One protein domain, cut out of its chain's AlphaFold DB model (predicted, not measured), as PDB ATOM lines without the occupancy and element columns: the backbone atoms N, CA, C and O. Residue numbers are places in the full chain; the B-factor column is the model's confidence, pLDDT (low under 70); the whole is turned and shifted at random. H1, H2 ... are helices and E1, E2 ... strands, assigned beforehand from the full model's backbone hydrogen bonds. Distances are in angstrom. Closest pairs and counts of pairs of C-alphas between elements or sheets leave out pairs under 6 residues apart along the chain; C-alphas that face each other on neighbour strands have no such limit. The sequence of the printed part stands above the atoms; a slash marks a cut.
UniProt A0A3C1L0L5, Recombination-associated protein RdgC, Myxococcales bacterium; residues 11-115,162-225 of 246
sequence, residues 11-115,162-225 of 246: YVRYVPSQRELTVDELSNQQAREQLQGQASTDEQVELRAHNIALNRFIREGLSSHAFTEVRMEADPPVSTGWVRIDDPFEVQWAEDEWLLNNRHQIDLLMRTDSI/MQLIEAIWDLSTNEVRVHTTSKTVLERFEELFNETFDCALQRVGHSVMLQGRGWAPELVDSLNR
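Overview. This is residues 11 to 115 and 162 to 225 of the 246 residues of the protein "Recombination-associated protein RdgC" of Myxococcales bacterium (UniProt A0A3C1L0L5). A curled sheet of six strands wraps round one helix, H4. The long helix H3 meets the E2 end of this sheet with its last turns and reaches away as an arm, with the small H1 and H2 along its far part, while a helical hairpin, H5 and H6, lies beyond the other end of the sheet. The printed part has 169 residues, with six named helices and six named strands in the order E1 H1 H2 H3 E2 E3 E4 E5 H4 E6 H5 H6; the sheet order is E2 E3 E4 E5 E1 E6, antiparallel throughout, and the class is mixed, helices and strands. The whole is only just loose, close to compact, with a radius of gyration of the C-alphas of 18.9 A and spans of 56 by 53 by 30 A.

Along the chain. Find C-alpha 11 at (158.602, 222.819, 167.982), where E1 begins and runs to residue 15. H1, residues 23 to 26, and H2, residues 29 to 34, follow. H3 runs 32.8 A from C-alpha 42 at (169.255, 232.271, 135.309) to residue 64. Then come E2, residues 78 to 83, 15.5 A; E3, residues 105 to 114, 29.3 A; E4, residues 162 to 170, 26.2 A; and E5, residues 175 to 178. H4, residues 183 to 197, spans 20.8 A. E6 is residues 200 to 203, H5 residues 206 to 212, and H6 residues 217 to 223, ending at (144.974, 229.820, 173.379).

Arrangement. Begin at the strongly twisted sheet, where N 81 and O 111 of the hairpin E2 and E3 are 3.0 A apart, within hydrogen-bond range. So are N 108 and O 167 of E3 and E4, 2.9 A, N 168 and O 177 of the hairpin E4 and E5, 2.9 A, N 12 and O 176 of E1 and E5, 2.9 A, and N 13 and O 202 of E1 and E6, 2.8 A. The sheet curls round H4 on one face, two layers; the closest C-alphas of H4 and E6 are Asn 194 and Ala 200, 5.6 A. E5, H4 and E6 form a split strand-helix-strand unit, two strands that run the same way in one sheet with a helix between them along the chain; E1 stands between E5 and E6 in the sheet, and the crossover is right-handed. H3 only grazes the sheet with residues 58 to 64, and these touch H4 at a steep tilt of 60 degrees, opposite ways; the closest C-alphas are Gly 61 and Thr 196, 4.9 A. H1 and H3 only just touch, with 3 pairs of C-alphas within 8 A, the closest Leu 26 and Ala 53, 6.5 A. H2 is apart from H1, and only just apart from H3, at 8.1 A. H5 only grazes the sheet with residues 206 to 209; in the helical hairpin H5 and H6 touch at a shallow tilt of 25 degrees, opposite ways, closest at the C-alphas of Ser 207 and Val 220, 5.9 A. Every O i to N i+4 pair is within hydrogen-bond range in H2, H3, H4, H5 and H6; H1 is too short for such a pair, but its one O i to N i+3 pair is within range.

Size, cuts and confidence. Look at Glu 33 and Arg 225, whose C-alphas are the two farthest apart, 60.0 A. Residues 116 to 161 are not printed, and C-alphas 115 and 162 stand 9.2 A apart across the cut. The links H3 to E2 and E2 to E3 are long. Residues 36 to 44, of which 42 to 44 belong to H3, stand free. The mean pLDDT of the printed part is 79.1, and residues 15 to 50, 95 to 98 and 100 to 103 are under 70.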
ATOM      1  N   TYR A  11     158.198 221.865 169.008       74.06
ATOM      2  CA  TYR A  11     158.602 222.819 167.982       74.06
ATOM      3  C   TYR A  11     160.003 223.318 168.273       74.06
ATOM      4  O   TYR A  11     160.327 223.724 169.396       74.06
ATOM      5  N   VAL A  12     160.826 223.300 167.240       75.81
ATOM      6  CA  VAL A  12     162.217 223.701 167.319       75.81
ATOM      7  C   VAL A  12     162.520 224.561 166.103       75.81
ATOM      8  O   VAL A  12     162.019 224.308 165.013       75.81
ATOM      9  N   ARG A  13     163.285 225.627 166.286       72.56
ATOM     10  CA  ARG A  13     163.789 226.459 165.199       72.56
ATOM     11  C   ARG A  13     165.238 226.087 164.973       72.56
ATOM     12  O   ARG A  13     166.015 226.061 165.925       72.56
ATOM     13  N   TYR A  14     165.587 225.804 163.732       73.38
ATOM     14  CA  TYR A  14     166.981 225.619 163.377       73.38
ATOM     15  C   TYR A  14     167.671 226.986 163.297       73.38
ATOM     16  O   TYR A  14     167.131 227.938 162.732       73.38
ATOM     17  N   VAL A  15     168.843 227.084 163.919       61.69
ATOM     18  CA  VAL A  15     169.724 228.246 163.871       61.69
ATOM     19  C   VAL A  15     170.953 227.843 163.059       61.69
ATOM     20  O   VAL A  15     171.717 226.993 163.528       61.69
ATOM     21  N   PRO A  16     171.158 228.429 161.866       52.47
ATOM     22  CA  PRO A  16     172.342 228.154 161.070       52.47
ATOM     23  C   PRO A  16     173.621 228.347 161.870       52.47
ATOM     24  O   PRO A  16     173.789 229.371 162.539       52.47
ATOM     25  N   SER A  17     174.516 227.357 161.833       47.53
ATOM     26  CA  SER A  17     175.878 227.568 162.315       47.53
ATOM     27  C   SER A  17     176.521 228.653 161.444       47.53
ATOM     28  O   SER A  17     176.114 228.869 160.304       47.53
ATOM     29  N   GLN A  18     177.514 229.387 161.959       41.78
ATOM     30  CA  GLN A  18     178.175 230.476 161.209       41.78
ATOM     31  C   GLN A  18     178.882 230.022 159.920       41.78
ATOM     32  O   GLN A  18     179.474 230.833 159.211       41.78
ATOM     33  N   ARG A  19     178.817 228.729 159.606       42.75
ATOM     34  CA  ARG A  19     179.057 228.204 158.280       42.75
ATOM     35  C   ARG A  19     177.803 228.474 157.450       42.75
ATOM     36  O   ARG A  19     176.909 227.638 157.359       42.75
ATOM     37  N   GLU A  20     177.713 229.672 156.875       37.81
ATOM     38  CA  GLU A  20     176.768 229.892 155.786       37.81
ATOM     39  C   GLU A  20     177.022 228.784 154.757       37.81
ATOM     40  O   GLU A  20     178.114 228.697 154.193       37.81
ATOM     41  N   LEU A  21     176.036 227.914 154.532       41.72
ATOM     42  CA  LEU A  21     175.970 227.093 153.327       41.72
ATOM     43  C   LEU A  21     175.775 228.067 152.158       41.72
ATOM     44  O   LEU A  21     174.673 228.239 151.639       41.72
ATOM     45  N   THR A  22     176.834 228.797 151.812       36.12
ATOM     46  CA  THR A  22     176.820 229.695 150.672       36.12
ATOM     47  C   THR A  22     176.774 228.824 149.433       36.12
ATOM     48  O   THR A  22     177.578 227.915 149.222       36.12
ATOM     49  N   VAL A  23     175.791 229.115 148.587       40.03
ATOM     50  CA  VAL A  23     175.628 228.529 147.251       40.03
ATOM     51  C   VAL A  23     176.922 228.658 146.423       40.03
ATOM     52  O   VAL A  23     177.168 227.855 145.520       40.03
ATOM     53  N   ASP A  24     177.788 229.608 146.784       38.69
ATOM     54  CA  ASP A  24     179.085 229.867 146.168       38.69
ATOM     55  C   ASP A  24     180.112 228.735 146.343       38.69
ATOM     56  O   ASP A  24     180.897 228.502 145.424       38.69
ATOM     57  N   GLU A  25     180.086 227.967 147.441       40.69
ATOM     58  CA  GLU A  25     181.036 226.855 147.641       40.69
ATOM     59  C   GLU A  25     180.653 225.589 146.850       40.69
ATOM     60  O   GLU A  25     181.509 224.763 146.528       40.69
ATOM     61  N   LEU A  26     179.375 225.444 146.478       41.91
ATOM     62  CA  LEU A  26     178.842 224.283 145.747       41.91
ATOM     63  C   LEU A  26     178.692 224.529 144.239       41.91
ATOM     64  O   LEU A  26     178.325 223.608 143.499       41.91
ATOM     65  N   SER A  27     179.027 225.736 143.761       42.00
ATOM     66  CA  SER A  27     179.055 226.096 142.340       42.00
ATOM     67  C   SER A  27     180.277 225.477 141.652       42.00
ATOM     68  O   SER A  27     181.240 226.137 141.263       42.00
ATOM     69  N   ASN A  28     180.249 224.152 141.527       45.31
ATOM     70  CA  ASN A  28     181.250 223.379 140.817       45.31
ATOM     71  C   ASN A  28     181.280 223.856 139.356       45.31
ATOM     72  O   ASN A  28     180.271 223.793 138.649       45.31
ATOM     73  N   GLN A  29     182.438 224.334 138.899       46.84
ATOM     74  CA  GLN A  29     182.686 224.873 137.555       46.84
ATOM     75  C   GLN A  29     182.197 223.930 136.431       46.84
ATOM     76  O   GLN A  29     181.772 224.379 135.369       46.84
ATOM     77  N   GLN A  30     182.141 222.626 136.719       47.09
ATOM     78  CA  GLN A  30     181.627 221.573 135.840       47.09
ATOM     79  C   GLN A  30     180.102 221.618 135.612       47.09
ATOM     80  O   GLN A  30     179.643 221.219 134.544       47.09
ATOM     81  N   ALA A  31     179.308 222.134 136.561       45.06
ATOM     82  CA  ALA A  31     177.865 222.323 136.372       45.06
ATOM     83  C   ALA A  31     177.577 223.491 135.412       45.06
ATOM     84  O   ALA A  31     176.661 223.415 134.599       45.06
ATOM     85  N   ARG A  32     178.409 224.543 135.446       45.00
ATOM     86  CA  ARG A  32     178.287 225.721 134.569       45.00
ATOM     87  C   ARG A  32     178.585 225.407 133.099       45.00
ATOM     88  O   ARG A  32     177.934 225.969 132.224       45.00
ATOM     89  N   GLU A  33     179.516 224.495 132.823       50.94
ATOM     90  CA  GLU A  33     179.879 224.099 131.451       50.94
ATOM     91  C   GLU A  33     178.853 223.152 130.807       50.94
ATOM     92  O   GLU A  33     178.632 223.215 129.600       50.94
ATOM     93  N   GLN A  34     178.162 222.322 131.600       49.81
ATOM     94  CA  GLN A  34     177.116 221.420 131.094       49.81
ATOM     95  C   GLN A  34     175.771 222.120 130.825       49.81
ATOM     96  O   GLN A  34     174.919 221.562 130.137       49.81
ATOM     97  N   LEU A  35     175.578 223.339 131.339       51.09
ATOM     98  CA  LEU A  35     174.307 224.076 131.287       51.09
ATOM     99  C   LEU A  35     174.274 225.199 130.233       51.09
ATOM    100  O   LEU A  35     173.276 225.913 130.131       51.09
ATOM    101  N   GLN A  36     175.317 225.358 129.408       43.94
ATOM    102  CA  GLN A  36     175.330 226.346 128.322       43.94
ATOM    103  C   GLN A  36     174.510 225.875 127.113       43.94
ATOM    104  O   GLN A  36     175.031 225.414 126.100       43.94
ATOM    105  N   GLY A  37     173.192 226.033 127.220       44.25
ATOM    106  CA  GLY A  37     172.263 225.805 126.123       44.25
ATOM    107  C   GLY A  37     170.842 226.240 126.463       44.25
ATOM    108  O   GLY A  37     170.055 225.429 126.927       44.25
ATOM    109  N   GLN A  38     170.526 227.490 126.110       43.00
ATOM    110  CA  GLN A  38     169.203 228.138 126.045       43.00
ATOM    111  C   GLN A  38     168.758 228.975 127.261       43.00
ATOM    112  O   GLN A  38     168.570 228.508 128.379       43.00
ATOM    113  N   ALA A  39     168.542 230.257 126.953       42.66
ATOM    114  CA  ALA A  39     168.169 231.370 127.815       42.66
ATOM    115  C   ALA A  39     166.715 231.294 128.322       42.66
ATOM    116  O   ALA A  39     165.883 232.136 127.988       42.66
ATOM    117  N   SER A  40     166.419 230.291 129.151       49.25
ATOM    118  CA  SER A  40     165.232 230.274 130.008       49.25
ATOM    119  C   SER A  40     165.670 230.377 131.468       49.25
ATOM    120  O   SER A  40     165.720 229.391 132.197       49.25
ATOM    121  N   THR A  41     165.934 231.632 131.850       53.00
ATOM    122  CA  THR A  41     166.039 232.208 133.205       53.00
ATOM    123  C   THR A  41     167.148 231.662 134.104       53.00
ATOM    124  O   THR A  41     167.011 230.586 134.677       53.00
ATOM    125  N   ASP A  42     168.192 232.472 134.309       56.75
ATOM    126  CA  ASP A  42     169.255 232.271 135.309       56.75
ATOM    127  C   ASP A  42     168.694 231.875 136.691       56.75
ATOM    128  O   ASP A  42     169.245 231.001 137.349       56.75
ATOM    129  N   GLU A  43     167.520 232.390 137.070       55.03
ATOM    130  CA  GLU A  43     166.785 232.007 138.286       55.03
ATOM    131  C   GLU A  43     166.397 230.513 138.323       55.03
ATOM    132  O   GLU A  43     166.551 229.849 139.345       55.03
ATOM    133  N   GLN A  44     165.949 229.925 137.207       56.06
ATOM    134  CA  GLN A  44     165.650 228.487 137.144       56.06
ATOM    135  C   GLN A  44     166.919 227.632 137.192       56.06
ATOM    136  O   GLN A  44     166.882 226.497 137.673       56.06
ATOM    137  N   VAL A  45     168.034 228.162 136.692       62.34
ATOM    138  CA  VAL A  45     169.340 227.499 136.746       62.34
ATOM    139  C   VAL A  45     169.884 227.520 138.177       62.34
ATOM    140  O   VAL A  45     170.303 226.475 138.680       62.34
ATOM    141  N   GLU A  46     169.799 228.658 138.862       60.22
ATOM    142  CA  GLU A  46     170.184 228.813 140.269       60.22
ATOM    143  C   GLU A  46     169.315 227.964 141.201       60.22
ATOM    144  O   GLU A  46     169.850 227.224 142.025       60.22
ATOM    145  N   LEU A  47     167.990 227.967 141.018       64.25
ATOM    146  CA  LEU A  47     167.070 227.116 141.780       64.25
ATOM    147  C   LEU A  47     167.379 225.624 141.590       64.25
ATOM    148  O   LEU A  47     167.347 224.850 142.547       64.25
ATOM    149  N   ARG A  48     167.713 225.193 140.367       65.00
ATOM    150  CA  ARG A  48     168.126 223.803 140.102       65.00
ATOM    151  C   ARG A  48     169.444 223.462 140.791       65.00
ATOM    152  O   ARG A  48     169.531 222.406 141.410       65.00
ATOM    153  N   ALA A  49     170.443 224.340 140.711       68.94
ATOM    154  CA  ALA A  49     171.730 224.136 141.370       68.94
ATOM    155  C   ALA A  49     171.582 224.076 142.900       68.94
ATOM    156  O   ALA A  49     172.136 223.174 143.530       68.94
ATOM    157  N   HIS A  50     170.774 224.968 143.477       69.19
ATOM    158  CA  HIS A  50     170.441 224.979 144.899       69.19
ATOM    159  C   HIS A  50     169.777 223.667 145.338       69.19
ATOM    160  O   HIS A  50     170.209 223.053 146.311       69.19
ATOM    161  N   ASN A  51     168.793 223.179 144.580       71.25
ATOM    162  CA  ASN A  51     168.118 221.916 144.891       71.25
ATOM    163  C   ASN A  51     169.071 220.710 144.821       71.25
ATOM    164  O   ASN A  51     169.009 219.829 145.674       71.25
ATOM    165  N   ILE A  52     169.990 220.679 143.851       74.56
ATOM    166  CA  ILE A  52     171.008 219.617 143.745       74.56
ATOM    167  C   ILE A  52     171.958 219.645 144.950       74.56
ATOM    168  O   ILE A  52     172.272 218.598 145.519       74.56
ATOM    169  N   ALA A  53     172.415 220.837 145.332       77.69
ATOM    170  CA  ALA A  53     173.281 221.056 146.484       77.69
ATOM    171  C   ALA A  53     172.615 220.604 147.792       77.69
ATOM    172  O   ALA A  53     173.195 219.808 148.533       77.69
ATOM    173  N   LEU A  54     171.381 221.051 148.030       79.19
ATOM    174  CA  LEU A  54     170.577 220.664 149.184       79.19
ATOM    175  C   LEU A  54     170.383 219.146 149.237       79.19
ATOM    176  O   LEU A  54     170.621 218.526 150.269       79.19
ATOM    177  N   ASN A  55     170.017 218.527 148.117       80.25
ATOM    178  CA  ASN A  55     169.809 217.085 148.059       80.25
ATOM    179  C   ASN A  55     171.062 216.288 148.399       80.25
ATOM    180  O   ASN A  55     170.998 215.292 149.118       80.25
ATOM    181  N   ARG A  56     172.212 216.731 147.887       83.12
ATOM    182  CA  ARG A  56     173.493 216.120 148.222       83.12
ATOM    183  C   ARG A  56     173.778 216.242 149.715       83.12
ATOM    184  O   ARG A  56     174.081 215.228 150.336       83.12
ATOM    185  N   PHE A  57     173.638 217.444 150.269       86.06
ATOM    186  CA  PHE A  57     173.869 217.721 151.685       86.06
ATOM    187  C   PHE A  57     173.002 216.833 152.587       86.06
ATOM    188  O   PHE A  57     173.523 216.174 153.485       86.06
ATOM    189  N   ILE A  58     171.699 216.746 152.301       87.19
ATOM    190  CA  ILE A  58     170.783 215.911 153.080       87.19
ATOM    191  C   ILE A  58     171.167 214.437 152.972       87.19
ATOM    192  O   ILE A  58     171.326 213.776 153.995       87.19
ATOM    193  N   ARG A  59     171.389 213.923 151.759       86.69
ATOM    194  CA  ARG A  59     171.764 212.518 151.555       86.69
ATOM    195  C   ARG A  59     173.060 212.152 152.275       86.69
ATOM    196  O   ARG A  59     173.130 211.091 152.889       86.69
ATOM    197  N   GLU A  60     174.083 212.998 152.186       88.75
ATOM    198  CA  GLU A  60     175.375 212.779 152.844       88.75
ATOM    199  C   GLU A  60     175.240 212.814 154.372       88.75
ATOM    200  O   GLU A  60     175.770 211.930 155.052       88.75
ATOM    201  N   GLY A  61     174.465 213.762 154.907       91.44
ATOM    202  CA  GLY A  61     174.119 213.815 156.326       91.44
ATOM    203  C   GLY A  61     173.423 212.532 156.784       91.44
ATOM    204  O   GLY A  61     173.934 211.817 157.646       91.44
ATOM    205  N   LEU A  62     172.304 212.178 156.148       92.75
ATOM    206  CA  LEU A  62     171.528 210.984 156.493       92.75
ATOM    207  C   LEU A  62     172.366 209.702 156.399       92.75
ATOM    208  O   LEU A  62     172.332 208.884 157.312       92.75
ATOM    209  N   SER A  63     173.173 209.557 155.344       91.69
ATOM    210  CA  SER A  63     174.021 208.374 155.140       91.69
ATOM    211  C   SER A  63     175.146 208.267 156.169       91.69
ATOM    212  O   SER A  63     175.467 207.167 156.617       91.69
ATOM    213  N   SER A  64     175.760 209.390 156.557       93.81
ATOM    214  CA  SER A  64     176.848 209.402 157.549       93.81
ATOM    215  C   SER A  64     176.368 209.109 158.973       93.81
ATOM    216  O   SER A  64     177.142 208.589 159.775       93.81
ATOM    217  N   HIS A  65     175.092 209.374 159.257       96.44
ATOM    218  CA  HIS A  65     174.452 209.142 160.555       96.44
ATOM    219  C   HIS A  65     173.283 208.148 160.450       96.44
ATOM    220  O   HIS A  65     172.319 208.193 161.220       96.44
ATOM    221  N   ALA A  66     173.373 207.240 159.478       96.81
ATOM    222  CA  ALA A  66     172.431 206.154 159.288       96.81
ATOM    223  C   ALA A  66     172.400 205.243 160.521       96.81
ATOM    224  O   ALA A  66     173.416 205.014 161.185       96.81
ATOM    225  N   PHE A  67     171.224 204.702 160.827       97.75
ATOM    226  CA  PHE A  67     171.070 203.773 161.935       97.75
ATOM    227  C   PHE A  67     171.985 202.550 161.772       97.75
ATOM    228  O   PHE A  67     172.108 201.962 160.698       97.75
ATOM    229  N   THR A  68     172.594 202.133 162.883       95.81
ATOM    230  CA  THR A  68     173.378 200.898 162.973       95.81
ATOM    231  C   THR A  68     172.905 200.058 164.149       95.81
ATOM    232  O   THR A  68     172.356 200.579 165.122       95.81
ATOM    233  N   GLU A  69     173.103 198.745 164.084       93.81
ATOM    234  CA  GLU A  69     172.633 197.836 165.129       93.81
ATOM    235  C   GLU A  69     173.247 198.129 166.507       93.81
ATOM    236  O   GLU A  69     174.413 198.512 166.647       93.81
ATOM    237  N   VAL A  70     172.452 197.891 167.554       94.56
ATOM    238  CA  VAL A  70     172.892 198.060 168.942       94.56
ATOM    239  C   VAL A  70     174.010 197.082 169.266       94.56
ATOM    240  O   VAL A  70     173.832 195.864 169.235       94.56
ATOM    241  N   ARG A  71     175.148 197.620 169.699       92.31
ATOM    242  CA  ARG A  71     176.242 196.818 170.245       92.31
ATOM    243  C   ARG A  71     175.935 196.450 171.692       92.31
ATOM    244  O   ARG A  71     175.732 197.321 172.534       92.31
ATOM    245  N   MET A  72     175.926 195.160 172.005       87.19
ATOM    246  CA  MET A  72     175.585 194.663 173.348       87.19
ATOM    247  C   MET A  72     176.616 195.071 174.410       87.19
ATOM    248  O   MET A  72     176.287 195.188 175.596       87.19
ATOM    249  N   GLU A  73     177.854 195.284 173.967       87.12
ATOM    250  CA  GLU A  73     178.998 195.736 174.752       87.12
ATOM    251  C   GLU A  73     178.952 197.240 175.063       87.12
ATOM    252  O   GLU A  73     179.693 197.690 175.935       87.12
ATOM    253  N   ALA A  74     178.098 198.018 174.385       89.56
ATOM    254  CA  ALA A  74     177.938 199.437 174.682       89.56
ATOM    255  C   ALA A  74     177.297 199.648 176.066       89.56
ATOM    256  O   ALA A  74     176.513 198.822 176.558       89.56
ATOM    257  N   ASP A  75     177.635 200.768 176.706       87.12
ATOM    258  CA  ASP A  75     177.084 201.149 178.004       87.12
ATOM    259  C   ASP A  75     176.642 202.627 178.009       87.12
ATOM    260  O   ASP A  75     177.495 203.512 178.040       87.12
ATOM    261  N   PRO A  76     175.325 202.913 177.967       90.81
ATOM    262  CA  PRO A  76     174.227 201.951 177.835       90.81
ATOM    263  C   PRO A  76     174.169 201.316 176.425       90.81
ATOM    264  O   PRO A  76     174.624 201.925 175.459       90.81
ATOM    265  N   PRO A  77     173.585 200.112 176.269       94.44
ATOM    266  CA  PRO A  77     173.431 199.445 174.975       94.44
ATOM    267  C   PRO A  77     172.275 200.083 174.195       94.44
ATOM    268  O   PRO A  77     171.145 199.584 174.184       94.44
ATOM    269  N   VAL A  78     172.566 201.235 173.597       96.00
ATOM    270  CA  VAL A  78     171.644 202.054 172.812       96.00
ATOM    271  C   VAL A  78     172.318 202.413 171.494       96.00
ATOM    272  O   VAL A  78     173.506 202.722 171.478       96.00
ATOM    273  N   SER A  79     171.560 202.387 170.405       97.12
ATOM    274  CA  SER A  79     171.977 202.911 169.105       97.12
ATOM    275  C   SER A  79     170.894 203.822 168.556       97.12
ATOM    276  O   SER A  79     169.707 203.559 168.749       97.12
ATOM    277  N   THR A  80     171.302 204.911 167.916       98.06
ATOM    278  CA  THR A  80     170.412 205.931 167.361       98.06
ATOM    279  C   THR A  80     170.922 206.333 165.988       98.06
ATOM    280  O   THR A  80     172.128 206.475 165.819       98.06
ATOM    281  N   GLY A  81     170.024 206.525 165.026       97.94
ATOM    282  CA  GLY A  81     170.384 207.066 163.721       97.94
ATOM    283  C   GLY A  81     169.176 207.255 162.816       97.94
ATOM    284  O   GLY A  81     168.035 206.981 163.211       97.94
ATOM    285  N   TRP A  82     169.441 207.730 161.603       97.56
ATOM    286  CA  TRP A  82     168.416 207.947 160.590       97.56
ATOM    287  C   TRP A  82     168.032 206.654 159.886       97.56
ATOM    288  O   TRP A  82     168.877 205.803 159.602       97.56
ATOM    289  N   VAL A  83     166.748 206.538 159.585       95.69
ATOM    290  CA  VAL A  83     166.166 205.483 158.753       95.69
ATOM    291  C   VAL A  83     165.218 206.124 157.746       95.69
ATOM    292  O   VAL A  83     164.869 207.304 157.872       95.69
ATOM    293  N   ARG A  84     164.789 205.365 156.743       91.25
ATOM    294  CA  ARG A  84     163.730 205.834 155.853       91.25
ATOM    295  C   ARG A  84     162.390 205.903 156.572       91.25
ATOM    296  O   ARG A  84     162.111 205.108 157.465       91.25
ATOM    297  N   ILE A  85     161.553 206.853 156.160       87.44
ATOM    298  CA  ILE A  85     160.230 207.054 156.759       87.44
ATOM    299  C   ILE A  85     159.232 205.951 156.376       87.44
ATOM    300  O   ILE A  85     158.359 205.611 157.170       87.44
ATOM    301  N   ASP A  86     159.374 205.374 155.183       87.62
ATOM    302  CA  ASP A  86     158.514 204.312 154.661       87.62
ATOM    303  C   ASP A  86     158.957 202.907 155.095       87.62
ATOM    304  O   ASP A  86     158.108 202.033 155.273       87.62
ATOM    305  N   ASP A  87     160.258 202.704 155.327       90.62
ATOM    306  CA  ASP A  87     160.808 201.463 155.875       90.62
ATOM    307  C   ASP A  87     161.895 201.724 156.943       90.62
ATOM    308  O   ASP A  87     163.039 202.047 156.610       90.62
ATOM    309  N   PRO A  88     161.598 201.521 158.244       91.50
ATOM    310  CA  PRO A  88     162.548 201.761 159.328       91.50
ATOM    311  C   PRO A  88     163.678 200.718 159.417       91.50
ATOM    312  O   PRO A  88     164.516 200.806 160.323       91.50
ATOM    313  N   PHE A  89     163.687 199.695 158.556       92.56
ATOM    314  CA  PHE A  89     164.774 198.720 158.435       92.56
ATOM    315  C   PHE A  89     165.749 199.053 157.306       92.56
ATOM    316  O   PHE A  89     166.822 198.451 157.248       92.56
ATOM    317  N   GLU A  90     165.412 200.028 156.467       91.00
ATOM    318  CA  GLU A  90     166.228 200.457 155.345       91.00
ATOM    319  C   GLU A  90     166.924 201.789 155.661       91.00
ATOM    320  O   GLU A  90     166.350 202.723 156.233       91.00
ATOM    321  N   VAL A  91     168.201 201.864 155.291       88.56
ATOM    322  CA  VAL A  91     169.083 203.011 155.573       88.56
ATOM    323  C   VAL A  91     169.771 203.531 154.311       88.56
ATOM    324  O   VAL A  91     170.750 204.272 154.385       88.56
ATOM    325  N   GLN A  92     169.286 203.121 153.139       83.75
ATOM    326  CA  GLN A  92     169.730 203.637 151.852       83.75
ATOM    327  C   GLN A  92     168.644 204.523 151.252       83.75
ATOM    328  O   GLN A  92     167.552 204.055 150.940       83.75
ATOM    329  N   TRP A  93     168.963 205.799 151.060       81.12
ATOM    330  CA  TRP A  93     168.070 206.754 150.409       81.12
ATOM    331  C   TRP A  93     168.394 206.858 148.919       81.12
ATOM    332  O   TRP A  93     169.550 207.089 148.543       81.12
ATOM    333  N   ALA A  94     167.375 206.735 148.070       72.38
ATOM    334  CA  ALA A  94     167.465 207.185 146.684       72.38
ATOM    335  C   ALA A  94     167.353 208.721 146.614       72.38
ATOM    336  O   ALA A  94     167.091 209.392 147.611       72.38
ATOM    337  N   GLU A  95     167.598 209.309 145.442       68.12
ATOM    338  CA  GLU A  95     167.468 210.764 145.282       68.12
ATOM    339  C   GLU A  95     166.022 211.227 145.517       68.12
ATOM    340  O   GLU A  95     165.081 210.566 145.084       68.12
ATOM    341  N   ASP A  96     165.861 212.374 146.187       65.88
ATOM    342  CA  ASP A  96     164.585 213.055 146.459       65.88
ATOM    343  C   ASP A  96     163.596 212.351 147.417       65.88
ATOM    344  O   ASP A  96     162.555 212.933 147.717       65.88
ATOM    345  N   GLU A  97     163.899 211.164 147.958       69.12
ATOM    346  CA  GLU A  97     162.953 210.392 148.796       69.12
ATOM    347  C   GLU A  97     162.514 211.105 150.092       69.12
ATOM    348  O   GLU A  97     161.471 210.781 150.651       69.12
ATOM    349  N   TRP A  98     163.287 212.084 150.569       69.31
ATOM    350  CA  TRP A  98     163.002 212.848 151.790       69.31
ATOM    351  C   TRP A  98     162.167 214.116 151.552       69.31
ATOM    352  O   TRP A  98     161.798 214.779 152.516       69.31
ATOM    353  N   LEU A  99     161.904 214.507 150.298       72.81
ATOM    354  CA  LEU A  99     161.253 215.781 149.979       72.81
ATOM    355  C   LEU A  99     159.724 215.664 149.915       72.81
ATOM    356  O   LEU A  99     159.170 214.908 149.120       72.81
ATOM    357  N   LEU A 100     159.041 216.532 150.659       62.22
ATOM    358  CA  LEU A 100     157.594 216.736 150.625       62.22
ATOM    359  C   LEU A 100     157.213 218.148 150.152       62.22
ATOM    360  O   LEU A 100     158.037 219.064 150.100       62.22
ATOM    361  N   ASN A 101     155.922 218.330 149.834       57.62
ATOM    362  CA  ASN A 101     155.268 219.628 149.608       57.62
ATOM    363  C   ASN A 101     156.067 220.572 148.699       57.62
ATOM    364  O   ASN A 101     156.593 221.594 149.140       57.62
ATOM    365  N   ASN A 102     156.161 220.220 147.416       62.47
ATOM    366  CA  ASN A 102     156.901 220.992 146.412       62.47
ATOM    367  C   ASN A 102     158.375 221.255 146.786       62.47
ATOM    368  O   ASN A 102     158.945 222.241 146.329       62.47
ATOM    369  N   ARG A 103     159.008 220.349 147.552       66.25
ATOM    370  CA  ARG A 103     160.429 220.394 147.957       66.25
ATOM    371  C   ARG A 103     160.763 221.447 149.023       66.25
ATOM    372  O   ARG A 103     161.919 221.830 149.161       66.25
ATOM    373  N   HIS A 104     159.773 221.902 149.789       71.88
ATOM    374  CA  HIS A 104     159.992 222.843 150.897       71.88
ATOM    375  C   HIS A 104     160.075 222.167 152.268       71.88
ATOM    376  O   HIS A 104     160.488 222.801 153.240       71.88
ATOM    377  N   GLN A 105     159.676 220.898 152.355       81.25
ATOM    378  CA  GLN A 105     159.681 220.133 153.594       81.25
ATOM    379  C   GLN A 105     160.510 218.866 153.430       81.25
ATOM    380  O   GLN A 105     160.475 218.230 152.379       81.25
ATOM    381  N   ILE A 106     161.260 218.535 154.473       87.38
ATOM    382  CA  ILE A 106     162.077 217.334 154.569       87.38
ATOM    383  C   ILE A 106     161.500 216.464 155.679       87.38
ATOM    384  O   ILE A 106     161.380 216.917 156.821       87.38
ATOM    385  N   ASP A 107     161.193 215.220 155.344       89.88
ATOM    386  CA  ASP A 107     160.769 214.214 156.305       89.88
ATOM    387  C   ASP A 107     161.966 213.452 156.859       89.88
ATOM    388  O   ASP A 107     162.839 212.980 156.128       89.88
ATOM    389  N   LEU A 108     161.995 213.325 158.180       93.75
ATOM    390  CA  LEU A 108     163.060 212.675 158.921       93.75
ATOM    391  C   LEU A 108     162.459 211.627 159.854       93.75
ATOM    392  O   LEU A 108     161.527 211.917 160.606       93.75
ATOM    393  N   LEU A 109     163.032 210.423 159.864       95.75
ATOM    394  CA  LEU A 109     162.699 209.388 160.838       95.75
ATOM    395  C   LEU A 109     163.951 208.994 161.621       95.75
ATOM    396  O   LEU A 109     164.901 208.429 161.081       95.75
ATOM    397  N   MET A 110     163.945 209.298 162.917       97.88
ATOM    398  CA  MET A 110     164.972 208.852 163.850       97.88
ATOM    399  C   MET A 110     164.545 207.523 164.468       97.88
ATOM    400  O   MET A 110     163.492 207.433 165.106       97.88
ATOM    401  N   ARG A 111     165.401 206.510 164.349       97.81
ATOM    402  CA  ARG A 111     165.263 205.237 165.055       97.81
ATOM    403  C   ARG A 111     166.209 205.195 166.246       97.81
ATOM    404  O   ARG A 111     167.378 205.557 166.142       97.81
ATOM    405  N   THR A 112     165.712 204.727 167.385       98.06
ATOM    406  CA  THR A 112     166.507 204.408 168.571       98.06
ATOM    407  C   THR A 112     166.210 202.984 169.006       98.06
ATOM    408  O   THR A 112     165.087 202.679 169.407       98.06
ATOM    409  N   ASP A 113     167.232 202.139 169.011       97.69
ATOM    410  CA  ASP A 113     167.144 200.785 169.541       97.69
ATOM    411  C   ASP A 113     167.871 200.716 170.886       97.69
ATOM    412  O   ASP A 113     168.956 201.274 171.059       97.69
ATOM    413  N   SER A 114     167.278 200.032 171.864       96.44
ATOM    414  CA  SER A 114     167.847 199.905 173.211       96.44
ATOM    415  C   SER A 114     167.649 198.511 173.793       96.44
ATOM    416  O   SER A 114     166.572 197.927 173.681       96.44
ATOM    417  N   ILE A 115     168.675 197.974 174.452       95.88
ATOM    418  CA  ILE A 115     168.586 196.690 175.156       95.88
ATOM    419  C   ILE A 115     168.492 196.954 176.656       95.88
ATOM    420  O   ILE A 115     169.464 197.340 177.303       95.88
ATOM    421  N   MET A 162     162.851 198.822 169.767       96.75
ATOM    422  CA  MET A 162     162.838 199.887 168.766       96.75
ATOM    423  C   MET A 162     161.899 201.027 169.183       96.75
ATOM    424  O   MET A 162     160.782 200.794 169.653       96.75
ATOM    425  N   GLN A 163     162.350 202.262 168.994       97.12
ATOM    426  CA  GLN A 163     161.568 203.488 169.107       97.12
ATOM    427  C   GLN A 163     161.778 204.323 167.842       97.12
ATOM    428  O   GLN A 163     162.916 204.559 167.451       97.12
ATOM    429  N   LEU A 164     160.689 204.787 167.233       97.25
ATOM    430  CA  LEU A 164     160.706 205.640 166.045       97.25
ATOM    431  C   LEU A 164     160.164 207.021 166.400       97.25
ATOM    432  O   LEU A 164     159.195 207.123 167.155       97.25
ATOM    433  N   ILE A 165     160.811 208.064 165.884       97.06
ATOM    434  CA  ILE A 165     160.418 209.460 166.062       97.06
ATOM    435  C   ILE A 165     160.493 210.171 164.725       97.06
ATOM    436  O   ILE A 165     161.565 210.316 164.143       97.06
ATOM    437  N   GLU A 166     159.338 210.632 164.279       95.12
ATOM    438  CA  GLU A 166     159.195 211.423 163.067       95.12
ATOM    439  C   GLU A 166     159.486 212.896 163.349       95.12
ATOM    440  O   GLU A 166     159.164 213.430 164.422       95.12
ATOM    441  N   ALA A 167     160.053 213.567 162.355       94.25
ATOM    442  CA  ALA A 167     160.159 215.007 162.325       94.25
ATOM    443  C   ALA A 167     159.992 215.550 160.906       94.25
ATOM    444  O   ALA A 167     160.383 214.913 159.934       94.25
ATOM    445  N   ILE A 168     159.450 216.761 160.817       91.94
ATOM    446  CA  ILE A 168     159.319 217.511 159.569       91.94
ATOM    447  C   ILE A 168     160.174 218.763 159.689       91.94
ATOM    448  O   ILE A 168     159.923 219.594 160.569       91.94
ATOM    449  N   TRP A 169     161.146 218.919 158.800       90.62
ATOM    450  CA  TRP A 169     161.956 220.123 158.672       90.62
ATOM    451  C   TRP A 169     161.439 220.981 157.516       90.62
ATOM    452  O   TRP A 169     161.534 220.612 156.352       90.62
ATOM    453  N   ASP A 170     160.859 222.128 157.853       85.50
ATOM    454  CA  ASP A 170     160.358 223.114 156.903       85.50
ATOM    455  C   ASP A 170     161.427 224.182 156.634       85.50
ATOM    456  O   ASP A 170     161.767 224.992 157.504       85.50
ATOM    457  N   LEU A 171     161.959 224.168 155.413       81.44
ATOM    458  CA  LEU A 171     163.010 225.083 154.971       81.44
ATOM    459  C   LEU A 171     162.481 226.497 154.714       81.44
ATOM    460  O   LEU A 171     163.250 227.453 154.750       81.44
ATOM    461  N   SER A 172     161.176 226.654 154.473       79.50
ATOM    462  CA  SER A 172     160.577 227.970 154.224       79.50
ATOM    463  C   SER A 172     160.413 228.783 155.510       79.50
ATOM    464  O   SER A 172     160.500 230.010 155.490       79.50
ATOM    465  N   THR A 173     160.210 228.104 156.643       77.69
ATOM    466  CA  THR A 173     160.021 228.739 157.954       77.69
ATOM    467  C   THR A 173     161.222 228.592 158.889       77.69
ATOM    468  O   THR A 173     161.239 229.219 159.951       77.69
ATOM    469  N   ASN A 174     162.234 227.806 158.504       82.25
ATOM    470  CA  ASN A 174     163.366 227.405 159.348       82.25
ATOM    471  C   ASN A 174     162.928 226.678 160.633       82.25
ATOM    472  O   ASN A 174     163.513 226.851 161.708       82.25
ATOM    473  N   GLU A 175     161.880 225.858 160.541       85.19
ATOM    474  CA  GLU A 175     161.300 225.145 161.681       85.19
ATOM    475  C   GLU A 175     161.433 223.633 161.517       85.19
ATOM    476  O   GLU A 175     161.163 223.076 160.460       85.19
ATOM    477  N   VAL A 176     161.777 222.956 162.608       91.06
ATOM    478  CA  VAL A 176     161.720 221.502 162.731       91.06
ATOM    479  C   VAL A 176     160.621 221.147 163.727       91.06
ATOM    480  O   VAL A 176     160.616 221.586 164.882       91.06
ATOM    481  N   ARG A 177     159.654 220.356 163.273       91.00
ATOM    482  CA  ARG A 177     158.559 219.826 164.090       91.00
ATOM    483  C   ARG A 177     158.869 218.382 164.422       91.00
ATOM    484  O   ARG A 177     158.913 217.567 163.517       91.00
ATOM    485  N   VAL A 178     159.056 218.067 165.699       94.06
ATOM    486  CA  VAL A 178     159.415 216.718 166.164       94.06
ATOM    487  C   VAL A 178     158.218 216.097 166.876       94.06
ATOM    488  O   VAL A 178     157.687 216.689 167.819       94.06
ATOM    489  N   HIS A 179     157.789 214.904 166.467       93.19
ATOM    490  CA  HIS A 179     156.591 214.225 166.978       93.19
ATOM    491  C   HIS A 179     156.845 213.540 168.335       93.19
ATOM    492  O   HIS A 179     156.741 212.326 168.495       93.19
ATOM    493  N   THR A 180     157.216 214.332 169.345       90.88
ATOM    494  CA  THR A 180     157.446 213.862 170.714       90.88
ATOM    495  C   THR A 180     157.043 214.893 171.765       90.88
ATOM    496  O   THR A 180     157.181 216.103 171.576       90.88
ATOM    497  N   THR A 181     156.615 214.402 172.930       88.06
ATOM    498  CA  THR A 181     156.468 215.191 174.170       88.06
ATOM    499  C   THR A 181     157.545 214.868 175.208       88.06
ATOM    500  O   THR A 181     157.615 215.514 176.258       88.06
ATOM    501  N   SER A 182     158.386 213.863 174.943       91.69
ATOM    502  CA  SER A 182     159.444 213.438 175.854       91.69
ATOM    503  C   SER A 182     160.678 214.313 175.678       91.69
ATOM    504  O   SER A 182     161.299 214.315 174.616       91.69
ATOM    505  N   LYS A 183     161.072 215.008 176.751       91.75
ATOM    506  CA  LYS A 183     162.271 215.859 176.773       91.75
ATOM    507  C   LYS A 183     163.530 215.075 176.390       91.75
ATOM    508  O   LYS A 183     164.294 215.546 175.565       91.75
ATOM    509  N   THR A 184     163.699 213.868 176.926       94.31
ATOM    510  CA  THR A 184     164.866 213.015 176.645       94.31
ATOM    511  C   THR A 184     164.917 212.551 175.192       94.31
ATOM    512  O   THR A 184     165.989 212.402 174.622       94.31
ATOM    513  N   VAL A 185     163.757 212.298 174.583       94.94
ATOM    514  CA  VAL A 185     163.692 211.930 173.163       94.94
ATOM    515  C   VAL A 185     164.015 213.133 172.281       94.94
ATOM    516  O   VAL A 185     164.718 212.980 171.290       94.94
ATOM    517  N   LEU A 186     163.530 214.318 172.659       94.81
ATOM    518  CA  LEU A 186     163.843 215.557 171.958       94.81
ATOM    519  C   LEU A 186     165.337 215.895 172.037       94.81
ATOM    520  O   LEU A 186     165.911 216.239 171.019       94.81
ATOM    521  N   GLU A 187     165.968 215.741 173.205       95.44
ATOM    522  CA  GLU A 187     167.422 215.933 173.379       95.44
ATOM    523  C   GLU A 187     168.220 215.028 172.443       95.44
ATOM    524  O   GLU A 187     169.095 215.498 171.729       95.44
ATOM    525  N   ARG A 188     167.847 213.748 172.368       96.38
ATOM    526  CA  ARG A 188     168.480 212.796 171.452       96.38
ATOM    527  C   ARG A 188     168.299 213.177 169.982       96.38
ATOM    528  O   ARG A 188     169.218 213.005 169.192       96.38
ATOM    529  N   PHE A 189     167.117 213.672 169.619       97.25
ATOM    530  CA  PHE A 189     166.874 214.170 168.268       97.25
ATOM    531  C   PHE A 189     167.733 215.406 167.970       97.25
ATOM    532  O   PHE A 189     168.320 215.484 166.900       97.25
ATOM    533  N   GLU A 190     167.830 216.353 168.907       95.62
ATOM    534  CA  GLU A 190     168.662 217.555 168.773       95.62
ATOM    535  C   GLU A 190     170.147 217.209 168.615       95.62
ATOM    536  O   GLU A 190     170.808 217.783 167.753       95.62
ATOM    537  N   GLU A 191     170.650 216.252 169.401       96.12
ATOM    538  CA  GLU A 191     172.015 215.726 169.293       96.12
ATOM    539  C   GLU A 191     172.261 215.120 167.908       96.12
ATOM    540  O   GLU A 191     173.148 215.588 167.194       96.12
ATOM    541  N   LEU A 192     171.427 214.159 167.486       97.31
ATOM    542  CA  LEU A 192     171.569 213.513 166.180       97.31
ATOM    543  C   LEU A 192     171.481 214.533 165.039       97.31
ATOM    544  O   LEU A 192     172.299 214.506 164.126       97.31
ATOM    545  N   PHE A 193     170.513 215.449 165.086       95.75
ATOM    546  CA  PHE A 193     170.333 216.483 164.067       95.75
ATOM    547  C   PHE A 193     171.554 217.399 163.965       95.75
ATOM    548  O   PHE A 193     172.021 217.681 162.862       95.75
ATOM    549  N   ASN A 194     172.102 217.826 165.103       94.06
ATOM    550  CA  ASN A 194     173.285 218.673 165.127       94.06
ATOM    551  C   ASN A 194     174.533 217.935 164.626       94.06
ATOM    552  O   ASN A 194     175.285 218.511 163.850       94.06
ATOM    553  N   GLU A 195     174.743 216.677 165.017       94.75
ATOM    554  CA  GLU A 195     175.847 215.848 164.501       94.75
ATOM    555  C   GLU A 195     175.737 215.630 162.985       94.75
ATOM    556  O   GLU A 195     176.732 215.692 162.266       94.75
ATOM    557  N   THR A 196     174.510 215.452 162.495       94.31
ATOM    558  CA  THR A 196     174.223 215.154 161.088       94.31
ATOM    559  C   THR A 196     174.416 216.354 160.177       94.31
ATOM    560  O   THR A 196     174.996 216.228 159.099       94.31
ATOM    561  N   PHE A 197     173.892 217.508 160.584       90.00
ATOM    562  CA  PHE A 197     173.792 218.677 159.715       90.00
ATOM    563  C   PHE A 197     174.708 219.831 160.150       90.00
ATOM    564  O   PHE A 197     174.766 220.835 159.452       90.00
ATOM    565  N   ASP A 198     175.439 219.710 161.265       88.06
ATOM    566  CA  ASP A 198     176.230 220.794 161.883       88.06
ATOM    567  C   ASP A 198     175.358 222.018 162.212       88.06
ATOM    568  O   ASP A 198     175.634 223.171 161.863       88.06
ATOM    569  N   CYS A 199     174.210 221.717 162.817       85.00
ATOM    570  CA  CYS A 199     173.058 222.594 162.881       85.00
ATOM    571  C   CYS A 199     172.433 222.635 164.276       85.00
ATOM    572  O   CYS A 199     171.803 221.671 164.716       85.00
ATOM    573  N   ALA A 200     172.520 223.787 164.944       85.56
ATOM    574  CA  ALA A 200     171.962 223.939 166.278       85.56
ATOM    575  C   ALA A 200     170.444 224.152 166.234       85.56
ATOM    576  O   ALA A 200     169.902 224.922 165.439       85.56
ATOM    577  N   LEU A 201     169.755 223.493 167.153       89.12
ATOM    578  CA  LEU A 201     168.314 223.551 167.298       89.12
ATOM    579  C   LEU A 201     167.938 224.351 168.556       89.12
ATOM    580  O   LEU A 201     168.384 224.055 169.663       89.12
ATOM    581  N   GLN A 202     167.095 225.372 168.400       88.19
ATOM    582  CA  GLN A 202     166.551 226.170 169.496       88.19
ATOM    583  C   GLN A 202     165.086 225.814 169.733       88.19
ATOM    584  O   GLN A 202     164.237 226.007 168.867       88.19
ATOM    585  N   ARG A 203     164.743 225.350 170.937       89.12
ATOM    586  CA  ARG A 203     163.347 225.050 171.296       89.12
ATOM    587  C   ARG A 203     162.498 226.317 171.286       89.12
ATOM    588  O   ARG A 203     162.858 227.315 171.911       89.12
ATOM    589  N   VAL A 204     161.343 226.252 170.630       84.94
ATOM    590  CA  VAL A 204     160.415 227.381 170.515       84.94
ATOM    591  C   VAL A 204     159.066 226.992 171.107       84.94
ATOM    592  O   VAL A 204     158.483 225.961 170.779       84.94
ATOM    593  N   GLY A 205     158.551 227.827 172.009       80.06
ATOM    594  CA  GLY A 205     157.191 227.672 172.515       80.06
ATOM    595  C   GLY A 205     156.161 227.972 171.424       80.06
ATOM    596  O   GLY A 205     156.368 228.853 170.593       80.06
ATOM    597  N   HIS A 206     155.019 227.287 171.461       75.38
ATOM    598  CA  HIS A 206     153.938 227.459 170.483       75.38
ATOM    599  C   HIS A 206     153.513 228.929 170.297       75.38
ATOM    600  O   HIS A 206     153.237 229.334 169.174       75.38
ATOM    601  N   SER A 207     153.521 229.749 171.354       80.19
ATOM    602  CA  SER A 207     153.171 231.172 171.266       80.19
ATOM    603  C   SER A 207     154.125 231.963 170.368       80.19
ATOM    604  O   SER A 207     153.679 232.695 169.491       80.19
ATOM    605  N   VAL A 208     155.435 231.769 170.546       81.38
ATOM    606  CA  VAL A 208     156.475 232.438 169.746       81.38
ATOM    607  C   VAL A 208     156.415 231.970 168.292       81.38
ATOM    608  O   VAL A 208     156.561 232.777 167.377       81.38
ATOM    609  N   MET A 209     156.150 230.679 168.072       82.56
ATOM    610  CA  MET A 209     155.950 230.124 166.731       82.56
ATOM    611  C   MET A 209     154.742 230.769 166.031       82.56
ATOM    612  O   MET A 209     154.877 231.278 164.922       82.56
ATOM    613  N   LEU A 210     153.579 230.821 166.688       82.56
ATOM    614  CA  LEU A 210     152.359 231.376 166.093       82.56
ATOM    615  C   LEU A 210     152.487 232.874 165.796       82.56
ATOM    616  O   LEU A 210     152.093 233.318 164.718       82.56
ATOM    617  N   GLN A 211     153.093 233.643 166.702       82.81
ATOM    618  CA  GLN A 211     153.390 235.059 166.462       82.81
ATOM    619  C   GLN A 211     154.326 235.244 165.261       82.81
ATOM    620  O   GLN A 211     154.087 236.115 164.429       82.81
ATOM    621  N   GLY A 212     155.345 234.387 165.118       79.06
ATOM    622  CA  GLY A 212     156.224 234.372 163.943       79.06
ATOM    623  C   GLY A 212     155.485 234.108 162.625       79.06
ATOM    624  O   GLY A 212     155.929 234.560 161.577       79.06
ATOM    625  N   ARG A 213     154.324 233.446 162.682       81.56
ATOM    626  CA  ARG A 213     153.420 233.216 161.541       81.56
ATOM    627  C   ARG A 213     152.379 234.325 161.355       81.56
ATOM    628  O   ARG A 213     151.415 234.140 160.616       81.56
ATOM    629  N   GLY A 214     152.537 235.454 162.043       85.25
ATOM    630  CA  GLY A 214     151.649 236.611 161.935       85.25
ATOM    631  C   GLY A 214     150.337 236.483 162.709       85.25
ATOM    632  O   GLY A 214     149.418 237.264 162.472       85.25
ATOM    633  N   TRP A 215     150.216 235.518 163.630       86.69
ATOM    634  CA  TRP A 215     149.033 235.444 164.488       86.69
ATOM    635  C   TRP A 215     149.010 236.624 165.461       86.69
ATOM    636  O   TRP A 215     150.015 236.927 166.107       86.69
ATOM    637  N   ALA A 216     147.841 237.255 165.590       89.06
ATOM    638  CA  ALA A 216     147.640 238.380 166.495       89.06
ATOM    639  C   ALA A 216     147.987 237.980 167.949       89.06
ATOM    640  O   ALA A 216     147.549 236.909 168.391       89.06
ATOM    641  N   PRO A 217     148.739 238.802 168.706       85.62
ATOM    642  CA  PRO A 217     149.122 238.486 170.083       85.62
ATOM    643  C   PRO A 217     147.929 238.129 170.976       85.62
ATOM    644  O   PRO A 217     148.002 237.182 171.756       85.62
ATOM    645  N   GLU A 218     146.797 238.809 170.794       86.50
ATOM    646  CA  GLU A 218     145.570 238.588 171.561       86.50
ATOM    647  C   GLU A 218     144.988 237.190 171.315       86.50
ATOM    648  O   GLU A 218     144.484 236.542 172.238       86.50
ATOM    649  N   LEU A 219     145.078 236.708 170.070       84.75
ATOM    650  CA  LEU A 219     144.639 235.371 169.679       84.75
ATOM    651  C   LEU A 219     145.572 234.309 170.265       84.75
ATOM    652  O   LEU A 219     145.096 233.313 170.809       84.75
ATOM    653  N   VAL A 220     146.884 234.539 170.224       84.94
ATOM    654  CA  VAL A 220     147.876 233.633 170.821       84.94
ATOM    655  C   VAL A 220     147.687 233.535 172.338       84.94
ATOM    656  O   VAL A 220     147.663 232.432 172.882       84.94
ATOM    657  N   ASP A 221     147.451 234.656 173.015       84.19
ATOM    658  CA  ASP A 221     147.164 234.678 174.452       84.19
ATOM    659  C   ASP A 221     145.840 233.991 174.790       84.19
ATOM    660  O   ASP A 221     145.690 233.407 175.870       84.19
ATOM    661  N   SER A 222     144.866 234.044 173.877       83.62
ATOM    662  CA  SER A 222     143.586 233.360 174.054       83.62
ATOM    663  C   SER A 222     143.728 231.839 174.080       83.62
ATOM    664  O   SER A 222     142.997 231.197 174.833       83.62
ATOM    665  N   LEU A 223     144.724 231.267 173.386       81.12
ATOM    666  CA  LEU A 223     144.974 229.820 173.379       81.12
ATOM    667  C   LEU A 223     145.304 229.273 174.769       81.12
ATOM    668  O   LEU A 223     144.888 228.168 175.103       81.12
ATOM    669  N   ASN A 224     145.962 230.066 175.618       78.00
ATOM    670  CA  ASN A 224     146.229 229.685 177.010       78.00
ATOM    671  C   ASN A 224     144.946 229.540 177.848       78.00
ATOM    672  O   ASN A 224     144.972 228.943 178.924       78.00
ATOM    673  N   ARG A 225     143.830 230.107 177.374       79.38
ATOM    674  CA  ARG A 225     142.501 230.033 177.997       79.38
ATOM    675  C   ARG A 225     141.561 229.077 177.264       79.38
ATOM    676  O   ARG A 225     140.469 228.810 177.764       79.38
TER     677      ARG A 225